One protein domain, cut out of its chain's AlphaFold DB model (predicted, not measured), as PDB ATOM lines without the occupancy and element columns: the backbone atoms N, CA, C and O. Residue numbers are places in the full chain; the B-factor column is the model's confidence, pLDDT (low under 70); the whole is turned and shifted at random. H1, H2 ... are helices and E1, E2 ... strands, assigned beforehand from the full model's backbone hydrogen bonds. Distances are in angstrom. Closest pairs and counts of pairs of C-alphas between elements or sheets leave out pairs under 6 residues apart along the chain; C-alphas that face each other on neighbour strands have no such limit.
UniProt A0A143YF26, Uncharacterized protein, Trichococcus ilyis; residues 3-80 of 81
ATOM      1  N   TYR A   3     350.035 114.085 370.090       97.00
ATOM      2  CA  TYR A   3     349.974 115.490 369.714       97.00
ATOM      3  C   TYR A   3     348.587 116.049 369.983       97.00
ATOM      4  O   TYR A   3     347.602 115.407 369.634       97.00
ATOM      5  N   HIS A   4     348.505 117.240 370.561       97.44
ATOM      6  CA  HIS A   4     347.331 118.095 370.467       97.44
ATOM      7  C   HIS A   4     347.146 118.519 369.014       97.44
ATOM      8  O   HIS A   4     348.108 118.956 368.385       97.44
ATOM      9  N   VAL A   5     345.925 118.396 368.500       97.06
ATOM     10  CA  VAL A   5     345.582 118.780 367.130       97.06
ATOM     11  C   VAL A   5     344.745 120.049 367.160       97.06
ATOM     12  O   VAL A   5     343.684 120.081 367.788       97.06
ATOM     13  N   ILE A   6     345.207 121.082 366.463       97.62
ATOM     14  CA  ILE A   6     344.477 122.336 366.277       97.62
ATOM     15  C   ILE A   6     344.166 122.499 364.800       97.62
ATOM     16  O   ILE A   6     345.057 122.450 363.957       97.62
ATOM     17  N   SER A   7     342.892 122.699 364.494       96.31
ATOM     18  CA  SER A   7     342.417 123.003 363.153       96.31
ATOM     19  C   SER A   7     342.213 124.507 363.035       96.31
ATOM     20  O   SER A   7     341.416 125.080 363.778       96.31
ATOM     21  N   ALA A   8     342.934 125.149 362.123       96.44
ATOM     22  CA  ALA A   8     342.855 126.582 361.892       96.44
ATOM     23  C   ALA A   8     342.248 126.850 360.512       96.44
ATOM     24  O   ALA A   8     342.764 126.406 359.489       96.44
ATOM     25  N   LYS A   9     341.126 127.566 360.476       95.56
ATOM     26  CA  LYS A   9     340.422 127.901 359.238       95.56
ATOM     27  C   LYS A   9     341.113 129.068 358.536       95.56
ATOM     28  O   LYS A   9     341.272 130.133 359.135       95.56
ATOM     29  N   ARG A  10     341.463 128.907 357.258       93.19
ATOM     30  CA  ARG A  10     342.008 129.993 356.425       93.19
ATOM     31  C   ARG A  10     340.926 131.021 356.079       93.19
ATOM     32  O   ARG A  10     339.733 130.716 356.051       93.19
ATOM     33  N   PHE A  11     341.337 132.256 355.787       85.56
ATOM     34  CA  PHE A  11     340.428 133.263 355.234       85.56
ATOM     35  C   PHE A  11     340.025 132.906 353.806       85.56
ATOM     36  O   PHE A  11     340.870 132.584 352.974       85.56
ATOM     37  N   GLY A  12     338.735 133.027 353.506       80.56
ATOM     38  CA  GLY A  12     338.193 132.745 352.184       80.56
ATOM     39  C   GLY A  12     336.749 132.267 352.255       80.56
ATOM     40  O   GLY A  12     336.176 132.117 353.334       80.56
ATOM     41  N   TRP A  13     336.153 132.054 351.084       67.25
ATOM     42  CA  TRP A  13     334.816 131.464 350.959       67.25
ATOM     43  C   TRP A  13     334.843 129.935 350.999       67.25
ATOM     44  O   TRP A  13     333.809 129.314 351.224       67.25
ATOM     45  N   GLU A  14     336.014 129.341 350.783       82.69
ATOM     46  CA  GLU A  14     336.217 127.898 350.819       82.69
ATOM     47  C   GLU A  14     336.524 127.431 352.244       82.69
ATOM     48  O   GLU A  14     337.198 128.116 353.019       82.69
ATOM     49  N   ASP A  15     336.036 126.242 352.588       84.19
ATOM     50  CA  ASP A  15     336.304 125.579 353.862       84.19
ATOM     51  C   ASP A  15     337.696 124.926 353.844       84.19
ATOM     52  O   ASP A  15     337.841 123.705 353.853       84.19
ATOM     53  N   MET A  16     338.730 125.768 353.793       92.06
ATOM     54  CA  MET A  16     340.132 125.362 353.866       92.06
ATOM     55  C   MET A  16     340.657 125.474 355.297       92.06
ATOM     56  O   MET A  16     340.481 126.504 355.956       92.06
ATOM     57  N   TYR A  17     341.337 124.426 355.755       93.19
ATOM     58  CA  TYR A  17     341.892 124.338 357.099       93.19
ATOM     59  C   TYR A  17     343.334 123.859 357.052       93.19
ATOM     60  O   TYR A  17     343.636 122.889 356.361       93.19
ATOM     61  N   ASP A  18     344.164 124.464 357.889       94.12
ATOM     62  CA  ASP A  18     345.479 123.937 358.231       94.12
ATOM     63  C   ASP A  18     345.387 123.211 359.568       94.12
ATOM     64  O   ASP A  18     344.537 123.527 360.410       94.12
ATOM     65  N   HIS A  19     346.189 122.166 359.741       94.19
ATOM     66  CA  HIS A  19     346.195 121.362 360.958       94.19
ATOM     67  C   HIS A  19     347.576 121.429 361.594       94.19
ATOM     68  O   HIS A  19     348.584 121.086 360.978       94.19
ATOM     69  N   PHE A  20     347.597 121.876 362.842       95.44
ATOM     70  CA  PHE A  20     348.801 122.079 363.627       95.44
ATOM     71  C   PHE A  20     348.857 121.059 364.752       95.44
ATOM     72  O   PHE A  20     347.839 120.720 365.362       95.44
ATOM     73  N   PHE A  21     350.064 120.576 365.021       95.62
ATOM     74  CA  PHE A  21     350.301 119.482 365.947       95.62
ATOM     75  C   PHE A  21     351.320 119.908 366.996       95.62
ATOM     76  O   PHE A  21     352.455 120.241 366.663       95.62
ATOM     77  N   PHE A  22     350.918 119.863 368.265       96.38
ATOM     78  CA  PHE A  22     351.754 120.247 369.405       96.38
ATOM     79  C   PHE A  22     351.966 119.041 370.312       96.38
ATOM     80  O   PHE A  22     351.005 118.369 370.680       96.38
ATOM     81  N   ALA A  23     353.208 118.723 370.669       96.69
ATOM     82  CA  ALA A  23     353.500 117.541 371.475       96.69
ATOM     83  C   ALA A  23     352.830 117.626 372.858       96.69
ATOM     84  O   ALA A  23     353.075 118.565 373.611       96.69
ATOM     85  N   THR A  24     352.050 116.608 373.249       97.19
ATOM     86  CA  THR A  24     351.373 116.590 374.567       97.19
ATOM     87  C   THR A  24     352.350 116.467 375.743       97.19
ATOM     88  O   THR A  24     351.955 116.538 376.900       97.19
ATOM     89  N   SER A  25     353.619 116.156 375.464       96.75
ATOM     90  CA  SER A  25     354.700 116.136 376.454       96.75
ATOM     91  C   SER A  25     355.252 117.525 376.768       96.75
ATOM     92  O   SER A  25     355.942 117.672 377.772       96.75
ATOM     93  N   GLU A  26     354.989 118.508 375.907       97.81
ATOM     94  CA  GLU A  26     355.535 119.869 375.997       97.81
ATOM     95  C   GLU A  26     354.441 120.915 376.208       97.81
ATOM     96  O   GLU A  26     354.678 121.915 376.874       97.81
ATOM     97  N   PHE A  27     353.244 120.663 375.678       97.94
ATOM     98  CA  PHE A  27     352.101 121.561 375.761       97.94
ATOM     99  C   PHE A  27     350.916 120.837 376.388       97.94
ATOM    100  O   PHE A  27     350.638 119.684 376.059       97.94
ATOM    101  N   SER A  28     350.184 121.536 377.248       97.94
ATOM    102  CA  SER A  28     348.784 121.234 377.533       97.94
ATOM    103  C   SER A  28     347.876 121.696 376.387       97.94
ATOM    104  O   SER A  28     348.269 122.493 375.535       97.94
ATOM    105  N   GLU A  29     346.616 121.255 376.398       96.75
ATOM    106  CA  GLU A  29     345.594 121.724 375.450       96.75
ATOM    107  C   GLU A  29     345.479 123.257 375.439       96.75
ATOM    108  O   GLU A  29     345.423 123.874 374.375       96.75
ATOM    109  N   HIS A  30     345.487 123.875 376.624       97.38
ATOM    110  CA  HIS A  30     345.375 125.323 376.750       97.38
ATOM    111  C   HIS A  30     346.603 126.041 376.184       97.38
ATOM    112  O   HIS A  30     346.451 127.029 375.474       97.38
ATOM    113  N   GLU A  31     347.808 125.533 376.453       98.19
ATOM    114  CA  GLU A  31     349.052 126.120 375.938       98.19
ATOM    115  C   GLU A  31     349.175 125.972 374.420       98.19
ATOM    116  O   GLU A  31     349.664 126.893 373.767       98.19
ATOM    117  N   ALA A  32     348.698 124.857 373.856       97.88
ATOM    118  CA  ALA A  32     348.640 124.651 372.413       97.88
ATOM    119  C   ALA A  32     347.688 125.659 371.746       97.88
ATOM    120  O   ALA A  32     348.053 126.294 370.761       97.88
ATOM    121  N   LEU A  33     346.484 125.858 372.298       97.56
ATOM    122  CA  LEU A  33     345.543 126.868 371.796       97.56
ATOM    123  C   LEU A  33     346.089 128.289 371.953       97.56
ATOM    124  O   LEU A  33     345.902 129.115 371.065       97.56
ATOM    125  N   ALA A  34     346.789 128.564 373.054       97.25
ATOM    126  CA  ALA A  34     347.378 129.870 373.332       97.25
ATOM    127  C   ALA A  34     348.515 130.254 372.371       97.25
ATOM    128  O   ALA A  34     348.904 131.417 372.359       97.25
ATOM    129  N   GLN A  35     349.022 129.323 371.551       98.25
ATOM    130  CA  GLN A  35     349.951 129.666 370.468       98.25
ATOM    131  C   GLN A  35     349.294 130.548 369.394       98.25
ATOM    132  O   GLN A  35     349.994 131.244 368.669       98.25
ATOM    133  N   PHE A  36     347.964 130.516 369.287       98.00
ATOM    134  CA  PHE A  36     347.200 131.290 368.318       98.00
ATOM    135  C   PHE A  36     346.704 132.585 368.962       98.00
ATOM    136  O   PHE A  36     345.680 132.608 369.652       98.00
ATOM    137  N   GLU A  37     347.434 133.674 368.738       97.44
ATOM    138  CA  GLU A  37     347.168 134.952 369.392       97.44
ATOM    139  C   GLU A  37     345.979 135.673 368.735       97.44
ATOM    140  O   GLU A  37     345.977 135.888 367.520       97.44
ATOM    141  N   PRO A  38     344.942 136.070 369.498       97.06
ATOM    142  CA  PRO A  38     343.826 136.811 368.937       97.06
ATOM    143  C   PRO A  38     344.262 138.233 368.571       97.06
ATOM    144  O   PRO A  38     344.785 138.976 369.402       97.06
ATOM    145  N   VAL A  39     343.969 138.645 367.341       96.38
ATOM    146  CA  VAL A  39     344.296 139.971 366.812       96.38
ATOM    147  C   VAL A  39     343.068 140.626 366.194       96.38
ATOM    148  O   VAL A  39     342.317 140.000 365.444       96.38
ATOM    149  N   GLU A  40     342.857 141.910 366.484       95.88
ATOM    150  CA  GLU A  40     341.820 142.685 365.806       95.88
ATOM    151  C   GLU A  40     342.282 143.037 364.387       95.88
ATOM    152  O   GLU A  40     343.366 143.583 364.165       95.88
ATOM    153  N   LYS A  41     341.443 142.710 363.410       91.25
ATOM    154  CA  LYS A  41     341.666 142.951 361.986       91.25
ATOM    155  C   LYS A  41     340.423 143.591 361.383       91.25
ATOM    156  O   LYS A  41     339.345 143.588 361.969       91.25
ATOM    157  N   MET A  42     340.573 144.122 360.177       91.56
ATOM    158  CA  MET A  42     339.488 144.747 359.427       91.56
ATOM    159  C   MET A  42     339.181 143.918 358.183       91.56
ATOM    160  O   MET A  42     340.096 143.492 357.482       91.56
ATOM    161  N   THR A  43     337.900 143.689 357.899       87.12
ATOM    162  CA  THR A  43     337.440 143.050 356.658       87.12
ATOM    163  C   THR A  43     336.480 143.966 355.916       87.12
ATOM    164  O   THR A  43     335.681 144.667 356.539       87.12
ATOM    165  N   GLU A  44     336.550 143.971 354.586       90.31
ATOM    166  CA  GLU A  44     335.622 144.720 353.746       90.31
ATOM    167  C   GLU A  44     334.534 143.794 353.202       90.31
ATOM    168  O   GLU A  44     334.804 142.778 352.564       90.31
ATOM    169  N   LYS A  45     333.274 144.171 353.422       85.88
ATOM    170  CA  LYS A  45     332.113 143.485 352.862       85.88
ATOM    171  C   LYS A  45     331.117 144.509 352.344       85.88
ATOM    172  O   LYS A  45     330.629 145.346 353.100       85.88
ATOM    173  N   ASN A  46     330.782 144.420 351.056       89.69
ATOM    174  CA  ASN A  46     329.852 145.333 350.380       89.69
ATOM    175  C   ASN A  46     330.232 146.822 350.553       89.69
ATOM    176  O   ASN A  46     329.366 147.651 350.843       89.69
ATOM    177  N   GLY A  47     331.525 147.153 350.437       92.94
ATOM    178  CA  GLY A  47     332.033 148.525 350.576       92.94
ATOM    179  C   GLY A  47     331.982 149.087 352.001       92.94
ATOM    180  O   GLY A  47     332.071 150.299 352.192       92.94
ATOM    181  N   ARG A  48     331.789 148.232 353.011       94.06
ATOM    182  CA  ARG A  48     331.838 148.597 354.430       94.06
ATOM    183  C   ARG A  48     332.927 147.798 355.127       94.06
ATOM    184  O   ARG A  48     333.043 146.595 354.902       94.06
ATOM    185  N   VAL A  49     333.681 148.473 355.985       93.06
ATOM    186  CA  VAL A  49     334.748 147.871 356.787       93.06
ATOM    187  C   VAL A  49     334.192 147.495 358.156       93.06
ATOM    188  O   VAL A  49     333.544 148.316 358.806       93.06
ATOM    189  N   PHE A  50     334.442 146.262 358.585       91.56
ATOM    190  CA  PHE A  50     334.038 145.745 359.888       91.56
ATOM    191  C   PHE A  50     335.247 145.170 360.627       91.56
ATOM    192  O   PHE A  50     336.049 144.469 359.997       91.56
ATOM    193  N   PRO A  51     335.371 145.420 361.942       94.44
ATOM    194  CA  PRO A  51     336.358 144.734 362.751       94.44
ATOM    195  C   PRO A  51     335.967 143.264 362.915       94.44
ATOM    196  O   PRO A  51     334.783 142.921 362.995       94.44
ATOM    197  N   TYR A  52     336.964 142.396 362.983       91.69
ATOM    198  CA  TYR A  52     336.816 141.000 363.370       91.69
ATOM    199  C   TYR A  52     338.065 140.549 364.140       91.69
ATOM    200  O   TYR A  52     339.121 141.173 364.036       91.69
ATOM    201  N   ILE A  53     337.947 139.465 364.907       95.56
ATOM    202  CA  ILE A  53     339.091 138.839 365.579       95.56
ATOM    203  C   ILE A  53     339.608 137.703 364.700       95.56
ATOM    204  O   ILE A  53     338.865 136.767 364.410       95.56
ATOM    205  N   GLY A  54     340.853 137.823 364.250       96.38
ATOM    206  CA  GLY A  54     341.618 136.733 363.655       96.38
ATOM    207  C   GLY A  54     342.567 136.118 364.679       96.38
ATOM    208  O   GLY A  54     342.721 136.642 365.779       96.38
ATOM    209  N   TYR A  55     343.214 135.026 364.300       97.62
ATOM    210  CA  TYR A  55     344.164 134.305 365.142       97.62
ATOM    211  C   TYR A  55     345.505 134.209 364.420       97.62
ATOM    212  O   TYR A  55     345.566 133.609 363.350       97.62
ATOM    213  N   GLU A  56     346.554 134.826 364.957       97.38
ATOM    214  CA  GLU A  56     347.895 134.810 364.370       97.38
ATOM    215  C   GLU A  56     348.746 133.671 364.927       97.38
ATOM    216  O   GLU A  56     348.800 133.450 366.134       97.38
ATOM    217  N   PHE A  57     349.415 132.955 364.026       97.12
ATOM    218  CA  PHE A  57     350.397 131.930 364.355       97.12
ATOM    219  C   PHE A  57     351.420 131.831 363.221       97.12
ATOM    220  O   PHE A  57     351.046 131.791 362.051       97.12
ATOM    221  N   ASP A  58     352.707 131.839 363.571       94.88
ATOM    222  CA  ASP A  58     353.841 131.748 362.634       94.88
ATOM    223  C   ASP A  58     353.769 132.721 361.433       94.88
ATOM    224  O   ASP A  58     354.114 132.405 360.297       94.88
ATOM    225  N   GLY A  59     353.279 133.941 361.679       93.19
ATOM    226  CA  GLY A  59     353.143 134.983 360.655       93.19
ATOM    227  C   GLY A  59     351.929 134.839 359.726       93.19
ATOM    228  O   GLY A  59     351.709 135.724 358.896       93.19
ATOM    229  N   GLU A  60     351.114 133.793 359.874       94.75
ATOM    230  CA  GLU A  60     349.828 133.639 359.187       94.75
ATOM    231  C   GLU A  60     348.660 134.061 360.096       94.75
ATOM    232  O   GLU A  60     348.721 133.937 361.317       94.75
ATOM    233  N   THR A  61     347.573 134.570 359.503       95.00
ATOM    234  CA  THR A  61     346.324 134.886 360.220       95.00
ATOM    235  C   THR A  61     345.225 133.913 359.793       95.00
ATOM    236  O   THR A  61     344.932 133.779 358.605       95.00
ATOM    237  N   PHE A  62     344.549 133.313 360.768       95.56
ATOM    238  CA  PHE A  62     343.424 132.395 360.596       95.56
ATOM    239  C   PHE A  62     342.106 133.033 361.041       95.56
ATOM    240  O   PHE A  62     342.073 133.902 361.914       95.56
ATOM    241  N   TYR A  63     341.001 132.608 360.428       94.56
ATOM    242  CA  TYR A  63     339.661 133.104 360.745       94.56
ATOM    243  C   TYR A  63     339.148 132.552 362.077       94.56
ATOM    244  O   TYR A  63     338.514 133.259 362.854       94.56
ATOM    245  N   SER A  64     339.419 131.277 362.341       95.44
ATOM    246  CA  SER A  64     339.032 130.599 363.575       95.44
ATOM    247  C   SER A  64     339.971 129.439 363.848       95.44
ATOM    248  O   SER A  64     340.465 128.819 362.906       95.44
ATOM    249  N   VAL A  65     340.152 129.102 365.119       97.12
ATOM    250  CA  VAL A  65     340.940 127.949 365.562       97.12
ATOM    251  C   VAL A  65     340.082 127.049 366.441       97.12
ATOM    252  O   VAL A  65     339.273 127.533 367.232       97.12
ATOM    253  N   GLU A  66     340.227 125.737 366.286       96.88
ATOM    254  CA  GLU A  66     339.465 124.737 367.029       96.88
ATOM    255  C   GLU A  66     340.378 123.599 367.484       96.88
ATOM    256  O   GLU A  66     341.130 123.031 366.689       96.88
ATOM    257  N   TYR A  67     340.285 123.224 368.759       97.12
ATOM    258  CA  TYR A  67     340.957 122.036 369.268       97.12
ATOM    259  C   TYR A  67     340.189 120.770 368.875       97.12
ATOM    260  O   TYR A  67     338.990 120.650 369.121       97.12
ATOM    261  N   ARG A  68     340.888 119.806 368.268       96.12
ATOM    262  CA  ARG A  68     340.306 118.563 367.735       96.12
ATOM    263  C   ARG A  68     340.575 117.329 368.603       96.12
ATOM    264  O   ARG A  68     340.148 116.235 368.245       96.12
ATOM    265  N   GLY A  69     341.257 117.483 369.737       95.88
ATOM    266  CA  GLY A  69     341.679 116.370 370.588       95.88
ATOM    267  C   GLY A  69     343.149 116.006 370.387       95.88
ATOM    268  O   GLY A  69     343.961 116.837 369.978       95.88
ATOM    269  N   THR A  70     343.500 114.755 370.697       96.44
ATOM    270  CA  THR A  70     344.873 114.256 370.554       96.44
ATOM    271  C   THR A  70     344.990 113.193 369.470       96.44
ATOM    272  O   THR A  70     344.188 112.262 369.475       96.44
ATOM    273  N   ALA A  71     346.038 113.259 368.653       95.12
ATOM    274  CA  ALA A  71     346.417 112.229 367.689       95.12
ATOM    275  C   ALA A  71     347.671 111.470 368.150       95.12
ATOM    276  O   ALA A  71     348.548 112.015 368.830       95.12
ATOM    277  N   THR A  72     347.764 110.197 367.792       94.38
ATOM    278  CA  THR A  72     348.982 109.387 367.879       94.38
ATOM    279  C   THR A  72     349.972 109.763 366.772       94.38
ATOM    280  O   THR A  72     349.640 110.487 365.839       94.38
ATOM    281  N   GLN A  73     351.209 109.261 366.865       87.62
ATOM    282  CA  GLN A  73     352.210 109.445 365.806       87.62
ATOM    283  C   GLN A  73     351.740 108.884 364.457       87.62
ATOM    284  O   GLN A  73     351.910 109.555 363.454       87.62
ATOM    285  N   GLN A  74     351.117 107.701 364.447       88.38
ATOM    286  CA  GLN A  74     350.626 107.097 363.207       88.38
ATOM    287  C   GLN A  74     349.549 107.971 362.555       88.38
ATOM    288  O   GLN A  74     349.648 108.273 361.377       88.38
ATOM    289  N   GLU A  75     348.569 108.436 363.335       87.31
ATOM    290  CA  GLU A  75     347.516 109.323 362.822       87.31
ATOM    291  C   GLU A  75     348.096 110.646 362.296       87.31
ATOM    292  O   GLU A  75     347.613 111.160 361.300       87.31
ATOM    293  N   TYR A  76     349.139 111.191 362.933       81.62
ATOM    294  CA  TYR A  76     349.858 112.368 362.431       81.62
ATOM    295  C   TYR A  76     350.567 112.118 361.098       81.62
ATOM    296  O   TYR A  76     350.543 112.987 360.229       81.62
ATOM    297  N   ASP A  77     351.209 110.960 360.949       83.44
ATOM    298  CA  ASP A  77     351.898 110.595 359.713       83.44
ATOM    299  C   ASP A  77     350.877 110.440 358.567       83.44
ATOM    300  O   ASP A  77     351.093 110.982 357.487       83.44
ATOM    301  N   ASP A  78     349.704 109.856 358.846       82.56
ATOM    302  CA  ASP A  78     348.595 109.722 357.887       82.56
ATOM    303  C   ASP A  78     347.997 111.083 357.442       82.56
ATOM    304  O   ASP A  78     347.370 111.162 356.391       82.56
ATOM    305  N   PHE A  79     348.172 112.165 358.218       73.88
ATOM    306  CA  PHE A  79     347.738 113.523 357.834       73.88
ATOM    307  C   PHE A  79     348.671 114.201 356.819       73.88
ATOM    308  O   PHE A  79     348.311 115.248 356.275       73.88
ATOM    309  N   LYS A  80     349.886 113.677 356.627       64.69
ATOM    310  CA  LYS A  80     350.928 114.300 355.797       64.69
ATOM    311  C   LYS A  80     351.111 113.666 354.420       64.69
ATOM    312  O   LYS A  80     351.765 114.297 353.587       64.69
TER     313      LYS A  80
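Overview. This is residues 3 to 80 of the 81 residues of an uncharacterized protein of Trichococcus ilyis (UniProt A0A143YF26). Two small three-stranded sheets stand only partly face to face, and the long hairpin of E3 and E4 reaches away from the first sheet to make the length of the domain. The sheet E2 - E1 - E6 has H1 over one face and H2 over the opposite face, while the sheet E3 - E4 - E5 has no helix on it. The printed part has 78 residues, with the named elements E1 E2 H1 E3 E4 E5 E6 H2 in chain order; both sheets are antiparallel, and the class is mostly strand. The whole is loose, with a radius of gyration of the C-alphas of 14.4 A, and only just elongated, spanning 47 by 24 by 19 A.

Arrangement. Begin with the strongly twisted sheet of E2, residues 17 to 23, E1, residues 3 to 9, and E6, residues 64 to 72, where E1 is the inner strand. E1 and E2 form an antiparallel hairpin at 158 degrees; look at N 6 and O 20, 2.9 A apart. E1 and E6 are antiparallel at 152 degrees, with N 7 and O 66 2.8 A apart. H1, residues 29 to 33, is on this sheet at a height of 8.3 A, only just over E1, on which 3 of its 5 C-alphas fall; its closest C-alphas to E1 are those of Glu 29 and His 4, 6.4 A. H2, residues 73 to 78, is on the opposite face at a height of 9.1 A, over E1 and along the strands, at 10 degrees to E1 on the local plane. In both helices every O i to N i+4 pair is within hydrogen-bond range. The second sheet is a meander, each strand the antiparallel neighbour of the one before: E3, residues 37 to 45, E4, residues 48 to 57, and E5, residues 60 to 62. N 41 and O 52 are 2.9 A apart in the hairpin E3 and E4, and N 62 and O 55 2.8 A in the hairpin E4 and E5. The two sheets make a sandwich, two sheets face to face, their facing parts 11.2 A centre to centre. E1 and E3 are apart. E5 runs on into E6 at 99 degrees.

Along the chain. Find C-alpha 3 at (349.974, 115.490, 369.714), where E1 begins. E4 runs 26.8 A from C-alpha 48 at (331.838, 148.597, 354.430) and bends by 53 degrees at residue 53. E3 is 23.9 A long and E6 23.8 A, bending by 56 degrees at residue 69. H2 ends at C-alpha 78, (348.595, 109.722, 357.887).

Size, cuts and confidence. The C-alphas farthest apart are those of Ser 25 and Gly 47, 47.2 A. The printed part has no cut and no long link. The mean pLDDT of the printed part is 92.9; Trp 13 and Lys 80 are under 70.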